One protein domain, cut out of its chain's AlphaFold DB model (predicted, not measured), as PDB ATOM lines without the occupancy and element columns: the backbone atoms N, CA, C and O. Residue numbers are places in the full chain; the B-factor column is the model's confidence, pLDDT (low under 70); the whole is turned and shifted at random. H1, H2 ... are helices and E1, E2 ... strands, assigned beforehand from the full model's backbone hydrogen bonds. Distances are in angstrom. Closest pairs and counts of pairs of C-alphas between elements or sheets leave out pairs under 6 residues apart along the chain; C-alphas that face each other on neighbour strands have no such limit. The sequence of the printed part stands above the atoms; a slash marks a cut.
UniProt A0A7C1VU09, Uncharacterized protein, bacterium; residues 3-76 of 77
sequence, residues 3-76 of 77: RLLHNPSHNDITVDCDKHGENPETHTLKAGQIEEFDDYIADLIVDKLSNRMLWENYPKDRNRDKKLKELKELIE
ATOM      1  N   ARG A   3      -5.776 -34.732 -15.171       92.75
ATOM      2  CA  ARG A   3      -4.647 -35.657 -15.016       92.75
ATOM      3  C   ARG A   3      -4.906 -36.614 -13.866       92.75
ATOM      4  O   ARG A   3      -5.418 -36.206 -12.826       92.75
ATOM      5  N   LEU A   4      -4.531 -37.872 -14.066       94.62
ATOM      6  CA  LEU A   4      -4.617 -38.917 -13.058       94.62
ATOM      7  C   LEU A   4      -3.316 -38.926 -12.251       94.62
ATOM      8  O   LEU A   4      -2.230 -39.069 -12.810       94.62
ATOM      9  N   LEU A   5      -3.426 -38.724 -10.940       94.12
ATOM     10  CA  LEU A   5      -2.279 -38.665 -10.045       94.12
ATOM     11  C   LEU A   5      -2.309 -39.793  -9.019       94.12
ATOM     12  O   LEU A   5      -3.362 -40.106  -8.464       94.12
ATOM     13  N   HIS A   6      -1.136 -40.334  -8.704       93.50
ATOM     14  CA  HIS A   6      -0.887 -41.257  -7.606       93.50
ATOM     15  C   HIS A   6      -0.036 -40.595  -6.515       93.50
ATOM     16  O   HIS A   6       0.948 -39.917  -6.806       93.50
ATOM     17  N   ASN A   7      -0.379 -40.811  -5.242       93.00
ATOM     18  CA  ASN A   7       0.478 -40.423  -4.117       93.00
ATOM     19  C   ASN A   7       1.270 -41.638  -3.614       93.00
ATOM     20  O   ASN A   7       0.741 -42.409  -2.808       93.00
ATOM     21  N   PRO A   8       2.546 -41.793  -4.018       89.12
ATOM     22  CA  PRO A   8       3.385 -42.910  -3.584       89.12
ATOM     23  C   PRO A   8       3.928 -42.749  -2.153       89.12
ATOM     24  O   PRO A   8       4.689 -43.595  -1.684       89.12
ATOM     25  N   SER A   9       3.604 -41.656  -1.456       87.56
ATOM     26  CA  SER A   9       4.105 -41.385  -0.109       87.56
ATOM     27  C   SER A   9       3.199 -41.975   0.980       87.56
ATOM     28  O   SER A   9       2.033 -42.294   0.757       87.56
ATOM     29  N   HIS A  10       3.728 -42.064   2.202       88.25
ATOM     30  CA  HIS A  10       2.966 -42.473   3.389       88.25
ATOM     31  C   HIS A  10       2.120 -41.350   4.006       88.25
ATOM     32  O   HIS A  10       1.500 -41.560   5.045       88.25
ATOM     33  N   ASN A  11       2.123 -40.155   3.413       88.50
ATOM     34  CA  ASN A  11       1.458 -38.986   3.971       88.50
ATOM     35  C   ASN A  11       0.449 -38.405   2.987       88.50
ATOM     36  O   ASN A  11       0.711 -38.313   1.788       88.50
ATOM     37  N   ASP A  12      -0.663 -37.912   3.515       92.62
ATOM     38  CA  ASP A  12      -1.614 -37.143   2.724       92.62
ATOM     39  C   ASP A  12      -0.982 -35.824   2.256       92.62
ATOM     40  O   ASP A  12      -0.170 -35.196   2.958       92.62
ATOM     41  N   ILE A  13      -1.365 -35.407   1.050       91.00
ATOM     42  CA  ILE A  13      -0.925 -34.150   0.454       91.00
ATOM     43  C   ILE A  13      -2.138 -33.286   0.199       91.00
ATOM     44  O   ILE A  13      -2.938 -33.566  -0.688       91.00
ATOM     45  N   THR A  14      -2.226 -32.209   0.971       92.12
ATOM     46  CA  THR A  14      -3.224 -31.162   0.782       92.12
ATOM     47  C   THR A  14      -2.577 -29.942   0.142       92.12
ATOM     48  O   THR A  14      -1.565 -29.411   0.637       92.12
ATOM     49  N   VAL A  15      -3.169 -29.494  -0.958       90.12
ATOM     50  CA  VAL A  15      -2.857 -28.231  -1.625       90.12
ATOM     51  C   VAL A  15      -4.015 -27.263  -1.449       90.12
ATOM     52  O   VAL A  15      -5.170 -27.665  -1.339       90.12
ATOM     53  N   ASP A  16      -3.663 -25.990  -1.376       87.06
ATOM     54  CA  ASP A  16      -4.597 -24.877  -1.330       87.06
ATOM     55  C   ASP A  16      -4.433 -24.126  -2.648       87.06
ATOM     56  O   ASP A  16      -3.334 -23.648  -2.955       87.06
ATOM     57  N   CYS A  17      -5.487 -24.128  -3.455       78.44
ATOM     58  CA  CYS A  17      -5.477 -23.556  -4.792       78.44
ATOM     59  C   CYS A  17      -5.764 -22.055  -4.785       78.44
ATOM     60  O   CYS A  17      -5.406 -21.374  -5.743       78.44
ATOM     61  N   ASP A  18      -6.349 -21.536  -3.701       71.75
ATOM     62  CA  ASP A  18      -6.692 -20.125  -3.574       71.75
ATOM     63  C   ASP A  18      -6.478 -19.621  -2.143       71.75
ATOM     64  O   ASP A  18      -7.388 -19.190  -1.435       71.75
ATOM     65  N   LYS A  19      -5.211 -19.651  -1.719       60.84
ATOM     66  CA  LYS A  19      -4.783 -19.252  -0.371       60.84
ATOM     67  C   LYS A  19      -5.096 -17.784  -0.028       60.84
ATOM     68  O   LYS A  19      -5.007 -17.388   1.136       60.84
ATOM     69  N   HIS A  20      -5.387 -16.959  -1.035       61.47
ATOM     70  CA  HIS A  20      -5.587 -15.515  -0.902       61.47
ATOM     71  C   HIS A  20      -6.940 -15.011  -1.423       61.47
ATOM     72  O   HIS A  20      -7.213 -13.819  -1.273       61.47
ATOM     73  N   GLY A  21      -7.770 -15.865  -2.021       63.38
ATOM     74  CA  GLY A  21      -9.099 -15.492  -2.490       63.38
ATOM     75  C   GLY A  21     -10.195 -15.677  -1.446       63.38
ATOM     76  O   GLY A  21      -9.970 -16.107  -0.315       63.38
ATOM     77  N   GLU A  22     -11.409 -15.290  -1.830       62.91
ATOM     78  CA  GLU A  22     -12.569 -15.235  -0.931       62.91
ATOM     79  C   GLU A  22     -13.123 -16.627  -0.571       62.91
ATOM     80  O   GLU A  22     -13.808 -16.760   0.441       62.91
ATOM     81  N   ASN A  23     -12.796 -17.664  -1.356       64.81
ATOM     82  CA  ASN A  23     -13.204 -19.051  -1.125       64.81
ATOM     83  C   ASN A  23     -11.989 -19.986  -1.221       64.81
ATOM     84  O   ASN A  23     -11.656 -20.422  -2.323       64.81
ATOM     85  N   PRO A  24     -11.331 -20.319  -0.097       68.75
ATOM     86  CA  PRO A  24     -10.195 -21.229  -0.116       68.75
ATOM     87  C   PRO A  24     -10.634 -22.613  -0.597       68.75
ATOM     88  O   PRO A  24     -11.439 -23.299   0.041       68.75
ATOM     89  N   GLU A  25     -10.092 -23.020  -1.738       85.19
ATOM     90  CA  GLU A  25     -10.340 -24.320  -2.340       85.19
ATOM     91  C   GLU A  25      -9.178 -25.256  -2.002       85.19
ATOM     92  O   GLU A  25      -8.039 -25.048  -2.428       85.19
ATOM     93  N   THR A  26      -9.459 -26.292  -1.208       88.81
ATOM     94  CA  THR A  26      -8.448 -27.273  -0.798       88.81
ATOM     95  C   THR A  26      -8.693 -28.620  -1.453       88.81
ATOM     96  O   THR A  26      -9.809 -29.136  -1.453       88.81
ATOM     97  N   HIS A  27      -7.618 -29.210  -1.968       91.81
ATOM     98  CA  HIS A  27      -7.625 -30.517  -2.617       91.81
ATOM     99  C   HIS A  27      -6.643 -31.433  -1.903       91.81
ATOM    100  O   HIS A  27      -5.522 -31.024  -1.598       91.81
ATOM    101  N   THR A  28      -7.065 -32.662  -1.601       94.00
ATOM    102  CA  THR A  28      -6.240 -33.627  -0.864       94.00
ATOM    103  C   THR A  28      -6.125 -34.930  -1.630       94.00
ATOM    104  O   THR A  28      -7.129 -35.595  -1.852       94.00
ATOM    105  N   LEU A  29      -4.893 -35.333  -1.938       94.38
ATOM    106  CA  LEU A  29      -4.586 -36.665  -2.444       94.38
ATOM    107  C   LEU A  29      -4.027 -37.519  -1.297       94.38
ATOM    108  O   LEU A  29      -2.923 -37.265  -0.794       94.38
ATOM    109  N   LYS A  30      -4.801 -38.517  -0.857       95.06
ATOM    110  CA  LYS A  30      -4.432 -39.365   0.286       95.06
ATOM    111  C   LYS A  30      -3.263 -40.288  -0.031       95.06
ATOM    112  O   LYS A  30      -3.040 -40.641  -1.188       95.06
ATOM    113  N   ALA A  31      -2.539 -40.704   1.003       93.62
ATOM    114  CA  ALA A  31      -1.451 -41.670   0.889       93.62
ATOM    115  C   ALA A  31      -1.900 -42.946   0.150       93.62
ATOM    116  O   ALA A  31      -2.892 -43.576   0.519       93.62
ATOM    117  N   GLY A  32      -1.175 -43.325  -0.905       91.75
ATOM    118  CA  GLY A  32      -1.458 -44.501  -1.731       91.75
ATOM    119  C   GLY A  32      -2.662 -44.378  -2.674       91.75
ATOM    120  O   GLY A  32      -2.919 -45.313  -3.432       91.75
ATOM    121  N   GLN A  33      -3.402 -43.267  -2.657       95.06
ATOM    122  CA  GLN A  33      -4.583 -43.087  -3.502       95.06
ATOM    123  C   GLN A  33      -4.192 -42.742  -4.946       95.06
ATOM    124  O   GLN A  33      -3.098 -42.236  -5.212       95.06
ATOM    125  N   ILE A  34      -5.109 -43.036  -5.870       93.94
ATOM    126  CA  ILE A  34      -5.092 -42.574  -7.256       93.94
ATOM    127  C   ILE A  34      -6.365 -41.748  -7.483       93.94
ATOM    128  O   ILE A  34      -7.455 -42.217  -7.150       93.94
ATOM    129  N   GLU A  35      -6.238 -40.525  -7.998       94.88
ATOM    130  CA  GLU A  35      -7.367 -39.605  -8.200       94.88
ATOM    131  C   GLU A  35      -7.123 -38.643  -9.373       94.88
ATOM    132  O   GLU A  35      -5.978 -38.336  -9.710       94.88
ATOM    133  N   GLU A  36      -8.201 -38.196 -10.024       94.94
ATOM    134  CA  GLU A  36      -8.140 -37.236 -11.129       94.94
ATOM    135  C   GLU A  36      -8.258 -35.798 -10.631       94.94
ATOM    136  O   GLU A  36      -9.193 -35.456  -9.908       94.94
ATOM    137  N   PHE A  37      -7.376 -34.933 -11.119       92.62
ATOM    138  CA  PHE A  37      -7.377 -33.508 -10.808       92.62
ATOM    139  C   PHE A  37      -7.349 -32.671 -12.079       92.62
ATOM    140  O   PHE A  37      -6.808 -33.091 -13.104       92.62
ATOM    141  N   ASP A  38      -7.898 -31.460 -12.013       92.56
ATOM    142  CA  ASP A  38      -7.689 -30.475 -13.070       92.56
ATOM    143  C   ASP A  38      -6.208 -30.077 -13.138       92.56
ATOM    144  O   ASP A  38      -5.513 -30.069 -12.120       92.56
ATOM    145  N   ASP A  39      -5.720 -29.733 -14.334       90.06
ATOM    146  CA  ASP A  39      -4.288 -29.503 -14.583       90.06
ATOM    147  C   ASP A  39      -3.626 -28.575 -13.560       90.06
ATOM    148  O   ASP A  39      -2.550 -28.901 -13.062       90.06
ATOM    149  N   TYR A  40      -4.272 -27.461 -13.208       88.94
ATOM    150  CA  TYR A  40      -3.705 -26.492 -12.269       88.94
ATOM    151  C   TYR A  40      -3.555 -27.065 -10.851       88.94
ATOM    152  O   TYR A  40      -2.569 -26.784 -10.175       88.94
ATOM    153  N   ILE A  41      -4.497 -27.902 -10.407       90.38
ATOM    154  CA  ILE A  41      -4.445 -28.580  -9.104       90.38
ATOM    155  C   ILE A  41      -3.374 -29.666  -9.144       90.38
ATOM    156  O   ILE A  41      -2.574 -29.797  -8.218       90.38
ATOM    157  N   ALA A  42      -3.335 -30.424 -10.241       91.81
ATOM    158  CA  ALA A  42      -2.373 -31.491 -10.432       91.81
ATOM    159  C   ALA A  42      -0.924 -30.973 -10.363       91.81
ATOM    160  O   ALA A  42      -0.096 -31.587  -9.693       91.81
ATOM    161  N   ASP A  43      -0.632 -29.807 -10.953       90.50
ATOM    162  CA  ASP A  43       0.696 -29.182 -10.874       90.50
ATOM    163  C   ASP A  43       1.092 -28.864  -9.428       90.50
ATOM    164  O   ASP A  43       2.219 -29.142  -9.010       90.50
ATOM    165  N   LEU A  44       0.151 -28.336  -8.637       91.81
ATOM    166  CA  LEU A  44       0.376 -28.031  -7.224       91.81
ATOM    167  C   LEU A  44       0.642 -29.303  -6.407       91.81
ATOM    168  O   LEU A  44       1.528 -29.314  -5.547       91.81
ATOM    169  N   ILE A  45      -0.112 -30.378  -6.661       91.56
ATOM    170  CA  ILE A  45       0.047 -31.659  -5.958       91.56
ATOM    171  C   ILE A  45       1.401 -32.286  -6.299       91.56
ATOM    172  O   ILE A  45       2.132 -32.679  -5.385       91.56
ATOM    173  N   VAL A  46       1.765 -32.334  -7.585       91.44
ATOM    174  CA  VAL A  46       3.048 -32.875  -8.058       91.44
ATOM    175  C   VAL A  46       4.221 -32.111  -7.449       91.44
ATOM    176  O   VAL A  46       5.167 -32.738  -6.965       91.44
ATOM    177  N   ASP A  47       4.171 -30.777  -7.428       89.31
ATOM    178  CA  ASP A  47       5.234 -29.961  -6.836       89.31
ATOM    179  C   ASP A  47       5.365 -30.214  -5.328       89.31
ATOM    180  O   ASP A  47       6.468 -30.428  -4.819       89.31
ATOM    181  N   LYS A  48       4.244 -30.288  -4.601       89.50
ATOM    182  CA  LYS A  48       4.264 -30.527  -3.154       89.50
ATOM    183  C   LYS A  48       4.734 -31.937  -2.789       89.50
ATOM    184  O   LYS A  48       5.510 -32.079  -1.841       89.50
ATOM    185  N   LEU A  49       4.327 -32.958  -3.547       89.44
ATOM    186  CA  LEU A  49       4.835 -34.330  -3.423       89.44
ATOM    187  C   LEU A  49       6.336 -34.394  -3.689       89.44
ATOM    188  O   LEU A  49       7.092 -34.916  -2.866       89.44
ATOM    189  N   SER A  50       6.767 -33.810  -4.809       87.19
ATOM    190  CA  SER A  50       8.170 -33.781  -5.219       87.19
ATOM    191  C   SER A  50       9.033 -33.097  -4.171       87.19
ATOM    192  O   SER A  50      10.061 -33.634  -3.760       87.19
ATOM    193  N   ASN A  51       8.588 -31.937  -3.687       84.50
ATOM    194  CA  ASN A  51       9.275 -31.218  -2.632       84.50
ATOM    195  C   ASN A  51       9.351 -32.058  -1.363       84.50
ATOM    196  O   ASN A  51      10.444 -32.232  -0.845       84.50
ATOM    197  N   ARG A  52       8.250 -32.648  -0.890       83.62
ATOM    198  CA  ARG A  52       8.268 -33.446   0.342       83.62
ATOM    199  C   ARG A  52       9.218 -34.644   0.254       83.62
ATOM    200  O   ARG A  52      10.058 -34.812   1.130       83.62
ATOM    201  N   MET A  53       9.127 -35.436  -0.812       81.56
ATOM    202  CA  MET A  53       9.917 -36.666  -0.960       81.56
ATOM    203  C   MET A  53      11.402 -36.403  -1.245       81.56
ATOM    204  O   MET A  53      12.256 -37.222  -0.901       81.56
ATOM    205  N   LEU A  54      11.739 -35.263  -1.855       79.19
ATOM    206  CA  LEU A  54      13.130 -34.898  -2.139       79.19
ATOM    207  C   LEU A  54      13.770 -34.053  -1.027       79.19
ATOM    208  O   LEU A  54      14.983 -34.144  -0.830       79.19
ATOM    209  N   TRP A  55      12.993 -33.256  -0.281       69.31
ATOM    210  CA  TRP A  55      13.509 -32.429   0.818       69.31
ATOM    211  C   TRP A  55      13.920 -33.219   2.055       69.31
ATOM    212  O   TRP A  55      14.806 -32.763   2.776       69.31
ATOM    213  N   GLU A  56      13.395 -34.429   2.251       60.91
ATOM    214  CA  GLU A  56      13.897 -35.330   3.296       60.91
ATOM    215  C   GLU A  56      15.380 -35.731   3.079       60.91
ATOM    216  O   GLU A  56      16.020 -36.196   4.016       60.91
ATOM    217  N   ASN A  57      15.978 -35.482   1.895       57.62
ATOM    218  CA  ASN A  57      17.334 -35.934   1.521       57.62
ATOM    219  C   ASN A  57      18.327 -34.816   1.077       57.62
ATOM    220  O   ASN A  57      19.301 -35.089   0.371       57.62
ATOM    221  N   TYR A  58      18.111 -33.548   1.443       65.81
ATOM    222  CA  TYR A  58      18.838 -32.379   0.885       65.81
ATOM    223  C   TYR A  58      20.358 -32.271   1.200       65.81
ATOM    224  O   TYR A  58      20.790 -32.758   2.247       65.81
ATOM    225  N   PRO A  59      21.195 -31.505   0.431       58.38
ATOM    226  CA  PRO A  59      21.135 -31.047  -0.977       58.38
ATOM    227  C   PRO A  59      22.231 -31.651  -1.904       58.38
ATOM    228  O   PRO A  59      22.421 -31.182  -3.023       58.38
ATOM    229  N   LYS A  60      23.030 -32.635  -1.465       61.97
ATOM    230  CA  LYS A  60      24.292 -33.023  -2.152       61.97
ATOM    231  C   LYS A  60      24.163 -34.078  -3.264       61.97
ATOM    232  O   LYS A  60      25.184 -34.555  -3.764       61.97
ATOM    233  N   ASP A  61      22.953 -34.480  -3.643       69.19
ATOM    234  CA  ASP A  61      22.767 -35.616  -4.548       69.19
ATOM    235  C   ASP A  61      22.990 -35.237  -6.026       69.19
ATOM    236  O   ASP A  61      22.221 -34.481  -6.620       69.19
ATOM    237  N   ARG A  62      24.044 -35.798  -6.639       72.06
ATOM    238  CA  ARG A  62      24.397 -35.586  -8.057       72.06
ATOM    239  C   ARG A  62      23.329 -36.101  -9.031       72.06
ATOM    240  O   ARG A  62      23.337 -35.694 -10.185       72.06
ATOM    241  N   ASN A  63      22.418 -36.967  -8.580       78.56
ATOM    242  CA  ASN A  63      21.391 -37.594  -9.418       78.56
ATOM    243  C   ASN A  63      20.001 -36.949  -9.274       78.56
ATOM    244  O   ASN A  63      19.004 -37.558  -9.663       78.56
ATOM    245  N   ARG A  64      19.913 -35.736  -8.715       76.00
ATOM    246  CA  ARG A  64      18.644 -35.047  -8.430       76.00
ATOM    247  C   ARG A  64      17.692 -34.995  -9.623       76.00
ATOM    248  O   ARG A  64      16.536 -35.368  -9.471       76.00
ATOM    249  N   ASP A  65      18.162 -34.562 -10.788       80.00
ATOM    250  CA  ASP A  65      17.288 -34.369 -11.953       80.00
ATOM    251  C   ASP A  65      16.713 -35.696 -12.458       80.00
ATOM    252  O   ASP A  65      15.541 -35.773 -12.823       80.00
ATOM    253  N   LYS A  66      17.510 -36.770 -12.386       83.44
ATOM    254  CA  LYS A  66      17.054 -38.127 -12.695       83.44
ATOM    255  C   LYS A  66      15.990 -38.591 -11.694       83.44
ATOM    256  O   LYS A  66      14.933 -39.040 -12.117       83.44
ATOM    257  N   LYS A  67      16.234 -38.419 -10.390       80.19
ATOM    258  CA  LYS A  67      15.279 -38.791  -9.331       80.19
ATOM    259  C   LYS A  67      13.978 -37.992  -9.401       80.19
ATOM    260  O   LYS A  67      12.914 -38.550  -9.181       80.19
ATOM    261  N   LEU A  68      14.054 -36.700  -9.720       82.50
ATOM    262  CA  LEU A  68      12.877 -35.850  -9.908       82.50
ATOM    263  C   LEU A  68      12.053 -36.325 -11.110       82.50
ATOM    264  O   LEU A  68      10.829 -36.346 -11.034       82.50
ATOM    265  N   LYS A  69      12.711 -36.725 -12.203       85.75
ATOM    266  CA  LYS A  69      12.028 -37.277 -13.374       85.75
ATOM    267  C   LYS A  69      11.329 -38.602 -13.051       85.75
ATOM    268  O   LYS A  69      10.138 -38.713 -13.300       85.75
ATOM    269  N   GLU A  70      12.044 -39.551 -12.446       84.75
ATOM    270  CA  GLU A  70      11.482 -40.849 -12.030       84.75
ATOM    271  C   GLU A  70      10.316 -40.667 -11.047       84.75
ATOM    272  O   GLU A  70       9.304 -41.353 -11.141       84.75
ATOM    273  N   LEU A  71      10.418 -39.702 -10.129       86.00
ATOM    274  CA  LEU A  71       9.341 -39.392  -9.197       86.00
ATOM    275  C   LEU A  71       8.107 -38.814  -9.900       86.00
ATOM    276  O   LEU A  71       6.992 -39.193  -9.564       86.00
ATOM    277  N   LYS A  72       8.288 -37.921 -10.878       85.75
ATOM    278  CA  LYS A  72       7.163 -37.385 -11.655       85.75
ATOM    279  C   LYS A  72       6.449 -38.478 -12.444       85.75
ATOM    280  O   LYS A  72       5.230 -38.512 -12.416       85.75
ATOM    281  N   GLU A  73       7.195 -39.396 -13.053       87.50
ATOM    282  CA  GLU A  73       6.637 -40.569 -13.745       87.50
ATOM    283  C   GLU A  73       5.892 -41.527 -12.795       87.50
ATOM    284  O   GLU A  73       4.987 -42.229 -13.222       87.50
ATOM    285  N   LEU A  74       6.252 -41.568 -11.507       86.31
ATOM    286  CA  LEU A  74       5.520 -42.345 -10.497       86.31
ATOM    287  C   LEU A  74       4.237 -41.655 -10.016       86.31
ATOM    288  O   LEU A  74       3.313 -42.332  -9.569       86.31
ATOM    289  N   ILE A  75       4.211 -40.321 -10.035       88.12
ATOM    290  CA  ILE A  75       3.061 -39.526  -9.598       88.12
ATOM    291  C   ILE A  75       2.041 -39.388 -10.733       88.12
ATOM    292  O   ILE A  75       0.849 -39.484 -10.471       88.12
ATOM    293  N   GLU A  76       2.482 -39.153 -11.968       87.12
ATOM    294  CA  GLU A  76       1.620 -39.030 -13.148       87.12
ATOM    295  C   GLU A  76       1.399 -40.415 -13.777       87.12
ATOM    296  O   GLU A  76       2.320 -40.972 -14.373       87.12
TER     297      GLU A  76
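Overview. This is residues 3 to 76 of the 77 residues of an uncharacterized protein of bacterium (UniProt A0A7C1VU09). What shape is this? Helix H1 runs through the middle, two small antiparallel strand pairs, E1 with E4 and E2 with E3, pack on it, and H2 folds back toward E1; residues 55 to 63 stick out. What is printed? The printed part has 74 residues, with four named strands, then two named helices, a mixed class. It is compact, with radius of gyration of the C-alphas 13.0 A and spans of 42 by 25 by 21 A.

Arrangement. Which strands pair? E1, residues 3 to 6, and E4, residues 34 to 38, are antiparallel, with N 3 and O 37 within hydrogen-bond range at 2.8 A. E2, residues 13 to 16, and E3, residues 26 to 29, form a hairpin, with N 15 and O 27 within range at 2.9 A. And the helices? H1, residues 39 to 55, and H2, residues 64 to 75, touch at a steep tilt of 50 degrees, opposite ways, closest at C-alphas 46 and 75, 6.8 A. Each O i to N i+4 pair in both is within range.

Along the chain. Where does E1 begin? C-alpha 3 is at (-4.647, -35.657, -15.016). Where does H2 end? C-alpha 75 is at (3.061, -39.526, -9.598).

Size, cuts and confidence. Any cut? The printed part has no cut. Where is confidence low? In residues 19 to 24 and 55 to 61, pLDDT is under 70.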